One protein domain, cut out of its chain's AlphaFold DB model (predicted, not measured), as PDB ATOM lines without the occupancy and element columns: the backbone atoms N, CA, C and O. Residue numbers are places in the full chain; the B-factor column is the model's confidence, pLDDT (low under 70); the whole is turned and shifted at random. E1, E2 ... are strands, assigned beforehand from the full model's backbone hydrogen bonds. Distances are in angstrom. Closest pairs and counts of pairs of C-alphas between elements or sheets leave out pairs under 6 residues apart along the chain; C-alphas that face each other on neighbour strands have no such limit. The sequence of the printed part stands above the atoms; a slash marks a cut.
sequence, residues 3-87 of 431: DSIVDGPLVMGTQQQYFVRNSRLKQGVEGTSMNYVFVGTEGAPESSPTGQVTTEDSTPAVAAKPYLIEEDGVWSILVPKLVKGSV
ATOM      1  N   ASP A   3      -4.912 -45.791  20.444       96.44
ATOM      2  CA  ASP A   3      -6.039 -46.036  19.532       96.44
ATOM      3  C   ASP A   3      -6.117 -45.010  18.386       96.44
ATOM      4  O   ASP A   3      -7.179 -44.522  18.014       96.44
ATOM      5  N   SER A   4      -4.947 -44.643  17.848       96.75
ATOM      6  CA  SER A   4      -4.778 -43.531  16.908       96.75
ATOM      7  C   SER A   4      -4.104 -43.961  15.607       96.75
ATOM      8  O   SER A   4      -3.220 -44.821  15.592       96.75
ATOM      9  N   ILE A   5      -4.474 -43.307  14.505       97.81
ATOM     10  CA  ILE A   5      -3.777 -43.403  13.217       97.81
ATOM     11  C   ILE A   5      -3.081 -42.069  12.962       97.81
ATOM     12  O   ILE A   5      -3.737 -41.033  12.882       97.81
ATOM     13  N   VAL A   6      -1.759 -42.103  12.816       97.94
ATOM     14  CA  VAL A   6      -0.943 -40.940  12.457       97.94
ATOM     15  C   VAL A   6      -0.475 -41.113  11.016       97.94
ATOM     16  O   VAL A   6       0.317 -42.007  10.708       97.94
ATOM     17  N   ASP A   7      -1.011 -40.276  10.125       98.06
ATOM     18  CA  ASP A   7      -0.711 -40.327   8.690       98.06
ATOM     19  C   ASP A   7       0.642 -39.697   8.338       98.06
ATOM     20  O   ASP A   7       1.303 -40.156   7.406       98.06
ATOM     21  N   GLY A   8       1.040 -38.652   9.069       97.06
ATOM     22  CA  GLY A   8       2.349 -38.001   8.966       97.06
ATOM     23  C   GLY A   8       3.417 -38.652   9.853       97.06
ATOM     24  O   GLY A   8       3.137 -39.653  10.520       97.06
ATOM     25  N   PRO A   9       4.643 -38.100   9.884       96.06
ATOM     26  CA  PRO A   9       5.642 -38.510  10.864       96.06
ATOM     27  C   PRO A   9       5.200 -38.098  12.274       96.06
ATOM     28  O   PRO A   9       4.698 -36.989  12.486       96.06
ATOM     29  N   LEU A  10       5.404 -38.979  13.257       96.75
ATOM     30  CA  LEU A  10       5.239 -38.624  14.665       96.75
ATOM     31  C   LEU A  10       6.514 -37.930  15.160       96.75
ATOM     32  O   LEU A  10       7.500 -38.590  15.480       96.75
ATOM     33  N   VAL A  11       6.492 -36.599  15.224       95.69
ATOM     34  CA  VAL A  11       7.635 -35.789  15.671       95.69
ATOM     35  C   VAL A  11       7.600 -35.622  17.188       95.69
ATOM     36  O   VAL A  11       6.714 -34.961  17.728       95.69
ATOM     37  N   MET A  12       8.583 -36.193  17.883       93.75
ATOM     38  CA  MET A  12       8.613 -36.217  19.352       93.75
ATOM     39  C   MET A  12       9.151 -34.919  19.974       93.75
ATOM     40  O   MET A  12       8.910 -34.639  21.149       93.75
ATOM     41  N   GLY A  13       9.868 -34.101  19.196       93.19
ATOM     42  CA  GLY A  13      10.445 -32.842  19.668       93.19
ATOM     43  C   GLY A  13      11.390 -33.049  20.856       93.19
ATOM     44  O   GLY A  13      12.294 -33.877  20.798       93.19
ATOM     45  N   THR A  14      11.181 -32.290  21.935       93.88
ATOM     46  CA  THR A  14      11.993 -32.347  23.167       93.88
ATOM     47  C   THR A  14      11.342 -33.162  24.289       93.88
ATOM     48  O   THR A  14      11.741 -33.026  25.445       93.88
ATOM     49  N   GLN A  15      10.320 -33.973  23.991       96.38
ATOM     50  CA  GLN A  15       9.640 -34.787  25.003       96.38
ATOM     51  C   GLN A  15      10.631 -35.726  25.692       96.38
ATOM     52  O   GLN A  15      11.374 -36.435  25.018       96.38
ATOM     53  N   GLN A  16      10.649 -35.753  27.024       96.62
ATOM     54  CA  GLN A  16      11.565 -36.608  27.791       96.62
ATOM     55  C   GLN A  16      11.209 -38.097  27.634       96.62
ATOM     56  O   GLN A  16      12.062 -38.928  27.316       96.62
ATOM     57  N   GLN A  17       9.922 -38.409  27.766       97.00
ATOM     58  CA  GLN A  17       9.347 -39.742  27.632       97.00
ATOM     59  C   GLN A  17       8.012 -39.670  26.899       97.00
ATOM     60  O   GLN A  17       7.343 -38.636  26.909       97.00
ATOM     61  N   TYR A  18       7.600 -40.774  26.283       97.88
ATOM     62  CA  TYR A  18       6.295 -40.854  25.637       97.88
ATOM     63  C   TYR A  18       5.825 -42.300  25.515       97.88
ATOM     64  O   TYR A  18       6.618 -43.200  25.245       97.88
ATOM     65  N   PHE A  19       4.522 -42.514  25.687       98.31
ATOM     66  CA  PHE A  19       3.892 -43.825  25.565       98.31
ATOM     67  C   PHE A  19       2.902 -43.837  24.403       98.31
ATOM     68  O   PHE A  19       2.004 -42.987  24.331       98.31
ATOM     69  N   VAL A  20       3.046 -44.812  23.513       98.44
ATOM     70  CA  VAL A  20       2.122 -45.087  22.415       98.44
ATOM     71  C   VAL A  20       1.666 -46.535  22.516       98.44
ATOM     72  O   VAL A  20       2.490 -47.441  22.603       98.44
ATOM     73  N   ARG A  21       0.355 -46.773  22.480       98.31
ATOM     74  CA  ARG A  21      -0.177 -48.133  22.358       98.31
ATOM     75  C   ARG A  21      -1.241 -48.243  21.288       98.31
ATOM     76  O   ARG A  21      -1.880 -47.236  20.979       98.31
ATOM     77  N   ASN A  22      -1.450 -49.451  20.764       98.19
ATOM     78  CA  ASN A  22      -2.569 -49.767  19.871       98.19
ATOM     79  C   ASN A  22      -2.778 -48.684  18.812       98.19
ATOM     80  O   ASN A  22      -3.828 -48.071  18.721       98.19
ATOM     81  N   SER A  23      -1.723 -48.322  18.099       98.19
ATOM     82  CA  SER A  23      -1.762 -47.207  17.153       98.19
ATOM     83  C   SER A  23      -1.124 -47.623  15.838       98.19
ATOM     84  O   SER A  23      -0.502 -48.680  15.747       98.19
ATOM     85  N   ARG A  24      -1.284 -46.793  14.809       98.31
ATOM     86  CA  ARG A  24      -0.623 -46.953  13.513       98.31
ATOM     87  C   ARG A  24       0.146 -45.687  13.172       98.31
ATOM     88  O   ARG A  24      -0.460 -44.627  13.037       98.31
ATOM     89  N   LEU A  25       1.455 -45.811  12.988       98.25
ATOM     90  CA  LEU A  25       2.364 -44.724  12.621       98.25
ATOM     91  C   LEU A  25       2.808 -44.928  11.170       98.25
ATOM     92  O   LEU A  25       3.739 -45.682  10.898       98.25
ATOM     93  N   LYS A  26       2.119 -44.300  10.208       97.88
ATOM     94  CA  LYS A  26       2.336 -44.600   8.778       97.88
ATOM     95  C   LYS A  26       3.700 -44.150   8.257       97.88
ATOM     96  O   LYS A  26       4.226 -44.777   7.344       97.88
ATOM     97  N   GLN A  27       4.257 -43.079   8.822       97.38
ATOM     98  CA  GLN A  27       5.570 -42.539   8.445       97.38
ATOM     99  C   GLN A  27       6.601 -42.656   9.579       97.38
ATOM    100  O   GLN A  27       7.627 -41.985   9.557       97.38
ATOM    101  N   GLY A  28       6.347 -43.524  10.564       94.00
ATOM    102  CA  GLY A  28       7.261 -43.762  11.679       94.00
ATOM    103  C   GLY A  28       7.359 -42.598  12.671       94.00
ATOM    104  O   GLY A  28       6.442 -41.783  12.810       94.00
ATOM    105  N   VAL A  29       8.472 -42.573  13.405       96.19
ATOM    106  CA  VAL A  29       8.727 -41.664  14.530       96.19
ATOM    107  C   VAL A  29      10.030 -40.912  14.301       96.19
ATOM    108  O   VAL A  29      11.045 -41.518  13.960       96.19
ATOM    109  N   GLU A  30      10.009 -39.604  14.541       94.75
ATOM    110  CA  GLU A  30      11.173 -38.729  14.456       94.75
ATOM    111  C   GLU A  30      11.573 -38.213  15.841       94.75
ATOM    112  O   GLU A  30      10.765 -37.647  16.583       94.75
ATOM    113  N   GLY A  31      12.857 -38.364  16.165       89.81
ATOM    114  CA  GLY A  31      13.428 -37.949  17.443       89.81
ATOM    115  C   GLY A  31      13.439 -39.055  18.499       89.81
ATOM    116  O   GLY A  31      12.717 -40.047  18.434       89.81
ATOM    117  N   THR A  32      14.314 -38.881  19.485       90.12
ATOM    118  CA  THR A  32      14.424 -39.739  20.667       90.12
ATOM    119  C   THR A  32      14.891 -38.905  21.854       90.12
ATOM    120  O   THR A  32      15.479 -37.837  21.673       90.12
ATOM    121  N   SER A  33      14.632 -39.392  23.061       92.69
ATOM    122  CA  SER A  33      15.059 -38.755  24.303       92.69
ATOM    123  C   SER A  33      15.359 -39.831  25.346       92.69
ATOM    124  O   SER A  33      16.153 -40.729  25.070       92.69
ATOM    125  N   MET A  34      14.759 -39.772  26.531       94.38
ATOM    126  CA  MET A  34      15.074 -40.682  27.624       94.38
ATOM    127  C   MET A  34      14.336 -42.011  27.504       94.38
ATOM    128  O   MET A  34      14.949 -43.055  27.734       94.38
ATOM    129  N   ASN A  35      13.038 -41.986  27.180       96.38
ATOM    130  CA  ASN A  35      12.214 -43.193  27.256       96.38
ATOM    131  C   ASN A  35      10.934 -43.155  26.402       96.38
ATOM    132  O   ASN A  35       9.881 -42.699  26.854       96.38
ATOM    133  N   TYR A  36      10.997 -43.647  25.167       97.69
ATOM    134  CA  TYR A  36       9.839 -43.796  24.282       97.69
ATOM    135  C   TYR A  36       9.420 -45.254  24.189       97.69
ATOM    136  O   TYR A  36      10.240 -46.135  23.938       97.69
ATOM    137  N   VAL A  37       8.134 -45.511  24.397       98.38
ATOM    138  CA  VAL A  37       7.610 -46.868  24.525       98.38
ATOM    139  C   VAL A  37       6.420 -47.062  23.606       98.38
ATOM    140  O   VAL A  37       5.477 -46.270  23.629       98.38
ATOM    141  N   PHE A  38       6.469 -48.133  22.823       98.56
ATOM    142  CA  PHE A  38       5.463 -48.510  21.841       98.56
ATOM    143  C   PHE A  38       4.956 -49.916  22.160       98.56
ATOM    144  O   PHE A  38       5.748 -50.844  22.261       98.56
ATOM    145  N   VAL A  39       3.647 -50.096  22.331       98.69
ATOM    146  CA  VAL A  39       3.056 -51.410  22.649       98.69
ATOM    147  C   VAL A  39       1.927 -51.710  21.676       98.69
ATOM    148  O   VAL A  39       1.020 -50.894  21.515       98.69
ATOM    149  N   GLY A  40       1.991 -52.834  20.964       98.25
ATOM    150  CA  GLY A  40       0.968 -53.176  19.972       98.25
ATOM    151  C   GLY A  40       0.787 -52.089  18.909       98.25
ATOM    152  O   GLY A  40      -0.337 -51.807  18.504       98.25
ATOM    153  N   THR A  41       1.863 -51.399  18.523       98.50
ATOM    154  CA  THR A  41       1.807 -50.248  17.609       98.50
ATOM    155  C   THR A  41       2.401 -50.611  16.255       98.50
ATOM    156  O   THR A  41       3.573 -50.954  16.144       98.50
ATOM    157  N   GLU A  42       1.592 -50.498  15.207       98.19
ATOM    158  CA  GLU A  42       2.023 -50.710  13.827       98.19
ATOM    159  C   GLU A  42       2.896 -49.540  13.360       98.19
ATOM    160  O   GLU A  42       2.546 -48.375  13.562       98.19
ATOM    161  N   GLY A  43       4.023 -49.838  12.710       96.94
ATOM    162  CA  GLY A  43       4.981 -48.814  12.278       96.94
ATOM    163  C   GLY A  43       5.802 -48.203  13.420       96.94
ATOM    164  O   GLY A  43       6.433 -47.163  13.227       96.94
ATOM    165  N   ALA A  44       5.795 -48.820  14.608       97.38
ATOM    166  CA  ALA A  44       6.708 -48.459  15.685       97.38
ATOM    167  C   ALA A  44       8.176 -48.709  15.282       97.38
ATOM    168  O   ALA A  44       8.455 -49.648  14.532       97.38
ATOM    169  N   PRO A  45       9.125 -47.895  15.775       96.50
ATOM    170  CA  PRO A  45      10.547 -48.176  15.612       96.50
ATOM    171  C   PRO A  45      10.944 -49.463  16.348       96.50
ATOM    172  O   PRO A  45      10.308 -49.859  17.324       96.50
ATOM    173  N   GLU A  46      12.042 -50.078  15.922       95.62
ATOM    174  CA  GLU A  46      12.657 -51.186  16.657       95.62
ATOM    175  C   GLU A  46      13.144 -50.740  18.042       95.62
ATOM    176  O   GLU A  46      13.558 -49.590  18.240       95.62
ATOM    177  N   SER A  47      13.147 -51.672  19.000       95.38
ATOM    178  CA  SER A  47      13.740 -51.420  20.315       95.38
ATOM    179  C   SER A  47      15.209 -51.020  20.165       95.38
ATOM    180  O   SER A  47      16.003 -51.708  19.521       95.38
ATOM    181  N   SER A  48      15.601 -49.912  20.793       92.75
ATOM    182  CA  SER A  48      16.989 -49.449  20.740       92.75
ATOM    183  C   SER A  48      17.874 -50.268  21.690       92.75
ATOM    184  O   SER A  48      17.474 -50.508  22.833       92.75
ATOM    185  N   PRO A  49      19.127 -50.589  21.317       87.44
ATOM    186  CA  PRO A  49      20.082 -51.215  22.238       87.44
ATOM    187  C   PRO A  49      20.522 -50.267  23.366       87.44
ATOM    188  O   PRO A  49      21.222 -50.670  24.288       87.44
ATOM    189  N   THR A  50      20.159 -48.984  23.270       85.12
ATOM    190  CA  THR A  50      20.483 -47.930  24.235       85.12
ATOM    191  C   THR A  50      19.388 -47.730  25.283       85.12
ATOM    192  O   THR A  50      19.546 -46.872  26.145       85.12
ATOM    193  N   GLY A  51      18.298 -48.505  25.224       87.00
ATOM    194  CA  GLY A  51      17.185 -48.461  26.179       87.00
ATOM    195  C   GLY A  51      16.258 -47.245  26.060       87.00
ATOM    196  O   GLY A  51      15.276 -47.177  26.788       87.00
ATOM    197  N   GLN A  52      16.534 -46.309  25.144       93.50
ATOM    198  CA  GLN A  52      15.755 -45.075  24.949       93.50
ATOM    199  C   GLN A  52      14.445 -45.301  24.191       93.50
ATOM    200  O   GLN A  52      13.510 -44.516  24.313       93.50
ATOM    201  N   VAL A  53      14.387 -46.365  23.393       96.56
ATOM    202  CA  VAL A  53      13.198 -46.835  22.681       96.56
ATOM    203  C   VAL A  53      12.934 -48.280  23.081       96.56
ATOM    204  O   VAL A  53      13.826 -49.123  22.952       96.56
ATOM    205  N   THR A  54      11.716 -48.559  23.541       97.56
ATOM    206  CA  THR A  54      11.228 -49.908  23.851       97.56
ATOM    207  C   THR A  54       9.970 -50.193  23.046       97.56
ATOM    208  O   THR A  54       8.994 -49.455  23.147       97.56
ATOM    209  N   THR A  55       9.972 -51.286  22.296       97.69
ATOM    210  CA  THR A  55       8.832 -51.719  21.487       97.69
ATOM    211  C   THR A  55       8.431 -53.130  21.888       97.69
ATOM    212  O   THR A  55       9.275 -54.021  21.958       97.69
ATOM    213  N   GLU A  56       7.145 -53.311  22.172       97.94
ATOM    214  CA  GLU A  56       6.511 -54.599  22.432       97.94
ATOM    215  C   GLU A  56       5.459 -54.866  21.349       97.94
ATOM    216  O   GLU A  56       4.607 -54.018  21.070       97.94
ATOM    217  N   ASP A  57       5.496 -56.066  20.772       97.25
ATOM    218  CA  ASP A  57       4.722 -56.414  19.578       97.25
ATOM    219  C   ASP A  57       3.208 -56.328  19.768       97.25
ATOM    220  O   ASP A  57       2.487 -56.000  18.829       97.25
ATOM    221  N   SER A  58       2.709 -56.631  20.968       97.62
ATOM    222  CA  SER A  58       1.274 -56.675  21.246       97.62
ATOM    223  C   SER A  58       0.937 -56.155  22.634       97.62
ATOM    224  O   SER A  58       1.734 -56.238  23.567       97.62
ATOM    225  N   THR A  59      -0.280 -55.639  22.771       97.75
ATOM    226  CA  THR A  59      -0.833 -55.198  24.048       97.75
ATOM    227  C   THR A  59      -1.525 -56.383  24.734       97.75
ATOM    228  O   THR A  59      -2.542 -56.862  24.212       97.75
ATOM    229  N   PRO A  60      -1.020 -56.887  25.879       97.12
ATOM    230  CA  PRO A  60      -1.459 -58.162  26.455       97.12
ATOM    231  C   PRO A  60      -2.921 -58.162  26.907       97.12
ATOM    232  O   PRO A  60      -3.626 -59.140  26.662       97.12
ATOM    233  N   ALA A  61      -3.391 -57.073  27.515       97.06
ATOM    234  CA  ALA A  61      -4.788 -56.866  27.895       97.06
ATOM    235  C   ALA A  61      -5.103 -55.370  27.921       97.06
ATOM    236  O   ALA A  61      -4.399 -54.617  28.586       97.06
ATOM    237  N   VAL A  62      -6.126 -54.925  27.198       96.56
ATOM    238  CA  VAL A  62      -6.499 -53.505  27.120       96.56
ATOM    239  C   VAL A  62      -7.948 -53.361  26.683       96.56
ATOM    240  O   VAL A  62      -8.520 -54.260  26.076       96.56
ATOM    241  N   ALA A  63      -8.538 -52.211  26.955       96.06
ATOM    242  CA  ALA A  63      -9.767 -51.778  26.320       96.06
ATOM    243  C   ALA A  63      -9.651 -50.291  26.008       96.06
ATOM    244  O   ALA A  63      -9.060 -49.548  26.793       96.06
ATOM    245  N   ALA A  64     -10.250 -49.847  24.905       95.62
ATOM    246  CA  ALA A  64     -10.403 -48.419  24.674       95.62
ATOM    247  C   ALA A  64     -11.288 -47.794  25.771       95.62
ATOM    248  O   ALA A  64     -12.194 -48.434  26.319       95.62
ATOM    249  N   LYS A  65     -10.997 -46.536  26.111       96.25
ATOM    250  CA  LYS A  65     -11.734 -45.769  27.121       96.25
ATOM    251  C   LYS A  65     -13.212 -45.643  26.712       96.25
ATOM    252  O   LYS A  65     -13.448 -45.347  25.547       96.25
ATOM    253  N   PRO A  66     -14.198 -45.795  27.619       97.88
ATOM    254  CA  PRO A  66     -15.592 -45.460  27.326       97.88
ATOM    255  C   PRO A  66     -15.767 -44.004  26.875       97.88
ATOM    256  O   PRO A  66     -15.095 -43.104  27.386       97.88
ATOM    257  N   TYR A  67     -16.686 -43.757  25.942       97.56
ATOM    258  CA  TYR A  67     -16.950 -42.419  25.408       97.56
ATOM    259  C   TYR A  67     -18.421 -42.223  25.041       97.56
ATOM    260  O   TYR A  67     -19.168 -43.182  24.860       97.56
ATOM    261  N   LEU A  68     -18.840 -40.959  24.962       97.88
ATOM    262  CA  LEU A  68     -20.175 -40.602  24.494       97.88
ATOM    263  C   LEU A  68     -20.254 -40.735  22.972       97.88
ATOM    264  O   LEU A  68     -19.367 -40.260  22.265       97.88
ATOM    265  N   ILE A  69     -21.341 -41.332  22.498       96.94
ATOM    266  CA  ILE A  69     -21.734 -41.368  21.089       96.94
ATOM    267  C   ILE A  69     -23.089 -40.690  20.923       96.94
ATOM    268  O   ILE A  69     -23.895 -40.660  21.858       96.94
ATOM    269  N   GLU A  70     -23.321 -40.146  19.735       97.06
ATOM    270  CA  GLU A  70     -24.577 -39.525  19.343       97.06
ATOM    271  C   GLU A  70     -24.962 -40.038  17.958       97.06
ATOM    272  O   GLU A  70     -24.160 -39.976  17.025       97.06
ATOM    273  N   GLU A  71     -26.169 -40.587  17.860       95.75
ATOM    274  CA  GLU A  71     -26.766 -41.060  16.615       95.75
ATOM    275  C   GLU A  71     -28.210 -40.547  16.553       95.75
ATOM    276  O   GLU A  71     -28.999 -40.779  17.472       95.75
ATOM    277  N   ASP A  72     -28.557 -39.825  15.485       95.81
ATOM    278  CA  ASP A  72     -29.905 -39.298  15.219       95.81
ATOM    279  C   ASP A  72     -30.550 -38.509  16.387       95.81
ATOM    280  O   ASP A  72     -31.752 -38.576  16.649       95.81
ATOM    281  N   GLY A  73     -29.747 -37.728  17.102       95.88
ATOM    282  CA  GLY A  73     -30.112 -36.911  18.258       95.88
ATOM    283  C   GLY A  73     -30.088 -37.653  19.596       95.88
ATOM    284  O   GLY A  73     -30.407 -37.054  20.629       95.88
ATOM    285  N   VAL A  74     -29.737 -38.941  19.610       97.31
ATOM    286  CA  VAL A  74     -29.771 -39.793  20.802       97.31
ATOM    287  C   VAL A  74     -28.360 -40.035  21.319       97.31
ATOM    288  O   VAL A  74     -27.531 -40.669  20.676       97.31
ATOM    289  N   TRP A  75     -28.107 -39.566  22.539       98.12
ATOM    290  CA  TRP A  75     -26.851 -39.813  23.241       98.12
ATOM    291  C   TRP A  75     -26.838 -41.189  23.907       98.12
ATOM    292  O   TRP A  75     -27.867 -41.671  24.389       98.12
ATOM    293  N   SER A  76     -25.660 -41.806  23.979       98.38
ATOM    294  CA  SER A  76     -25.372 -43.025  24.750       98.38
ATOM    295  C   SER A  76     -23.892 -43.077  25.139       98.38
ATOM    296  O   SER A  76     -23.078 -42.330  24.598       98.38
ATOM    297  N   ILE A  77     -23.524 -43.961  26.068       98.56
ATOM    298  CA  ILE A  77     -22.119 -44.275  26.365       98.56
ATOM    299  C   ILE A  77     -21.758 -45.575  25.644       98.56
ATOM    300  O   ILE A  77     -22.356 -46.613  25.926       98.56
ATOM    301  N   LEU A  78     -20.767 -45.535  24.754       98.00
ATOM    302  CA  LEU A  78     -20.143 -46.737  24.211       98.00
ATOM    303  C   LEU A  78     -19.038 -47.210  25.162       98.00
ATOM    304  O   LEU A  78     -18.191 -46.427  25.597       98.00
ATOM    305  N   VAL A  79     -19.043 -48.504  25.466       98.19
ATOM    306  CA  VAL A  79     -18.106 -49.173  26.367       98.19
ATOM    307  C   VAL A  79     -17.367 -50.253  25.578       98.19
ATOM    308  O   VAL A  79     -17.900 -51.353  25.398       98.19
ATOM    309  N   PRO A  80     -16.145 -49.959  25.100       96.69
ATOM    310  CA  PRO A  80     -15.364 -50.919  24.337       96.69
ATOM    311  C   PRO A  80     -15.010 -52.173  25.143       96.69
ATOM    312  O   PRO A  80     -14.623 -52.100  26.322       96.69
ATOM    313  N   LYS A  81     -15.106 -53.343  24.502       94.38
ATOM    314  CA  LYS A  81     -14.736 -54.610  25.149       94.38
ATOM    315  C   LYS A  81     -13.248 -54.655  25.509       94.38
ATOM    316  O   LYS A  81     -12.401 -54.036  24.866       94.38
ATOM    317  N   LEU A  82     -12.924 -55.431  26.542       94.56
ATOM    318  CA  LEU A  82     -11.537 -55.788  26.826       94.56
ATOM    319  C   LEU A  82     -11.054 -56.802  25.788       94.56
ATOM    320  O   LEU A  82     -11.723 -57.797  25.508       94.56
ATOM    321  N   VAL A  83      -9.877 -56.548  25.230       94.88
ATOM    322  CA  VAL A  83      -9.199 -57.390  24.248       94.88
ATOM    323  C   VAL A  83      -7.826 -57.799  24.769       94.88
ATOM    324  O   VAL A  83      -7.218 -57.097  25.577       94.88
ATOM    325  N   LYS A  84      -7.333 -58.949  24.308       95.94
ATOM    326  CA  LYS A  84      -6.022 -59.491  24.681       95.94
ATOM    327  C   LYS A  84      -5.148 -59.683  23.449       95.94
ATOM    328  O   LYS A  84      -5.672 -60.027  22.394       95.94
ATOM    329  N   GLY A  85      -3.841 -59.476  23.597       96.44
ATOM    330  CA  GLY A  85      -2.854 -59.651  22.523       96.44
ATOM    331  C   GLY A  85      -3.145 -58.807  21.278       96.44
ATOM    332  O   GLY A  85      -3.030 -59.296  20.159       96.44
ATOM    333  N   SER A  86      -3.595 -57.566  21.469       96.94
ATOM    334  CA  SER A  86      -4.026 -56.696  20.366       96.94
ATOM    335  C   SER A  86      -2.857 -55.945  19.722       96.94
ATOM    336  O   SER A  86      -1.860 -55.652  20.383       96.94
ATOM    337  N   VAL A  87      -2.994 -55.624  18.432       97.56
ATOM    338  CA  VAL A  87      -2.022 -54.863  17.633       97.56
ATOM    339  C   VAL A  87      -2.782 -53.863  16.765       97.56
ATOM    340  O   VAL A  87      -3.829 -54.195  16.213       97.56
TER     341      VAL A  87
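What this domain is: This is residues 3 to 87 of the 431 residues of the protein "Hypothetical protein" of Chrysotila carterae (UniProt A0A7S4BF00). With little regular structure, the model winds in a few stacked turns, parallel sheet E1 E2 E3 along one side, then extends as a two-stranded arm, with E4 beside E7 at its base and antiparallel hairpin E5 and E6 at its tip. The 85 printed residues, all strand by class, hold seven strands, E1 to E7, with only 33 residues, and no named helix. The whole is loose, radius of gyration of the C-alphas 15.4 A, spanning 50 by 26 by 21 A.

Where its parts are: E1, residues 17 to 21, begins at C-alpha 17 (9.347, -39.742, 27.632); E2 is 35 to 39, E3 53 to 56, E4 59 to 62, E5 67 to 71. E6, 74 to 79, measures 16.0 A; E7, 83 to 86, ends at C-alpha 86 (-4.026, -56.696, 20.366).

How they stand to each other: Inner strand E2 is parallel to E1, N 20 and O 37 2.8 A apart, and to E3, N 56 and O 38 2.8 A. E3 runs on into E4 at 76 degrees. E4 and E7 are antiparallel, N 83 and O 62 2.8 A; in E5 and E6, N 78 and O 67 are 2.8 A apart. E5 and E6 are apart from E1, E2 and E3.

The domain as a whole: Links E1 to E2 and E2 to E3 are long. The printed part has no cut; no printed residue is under 70.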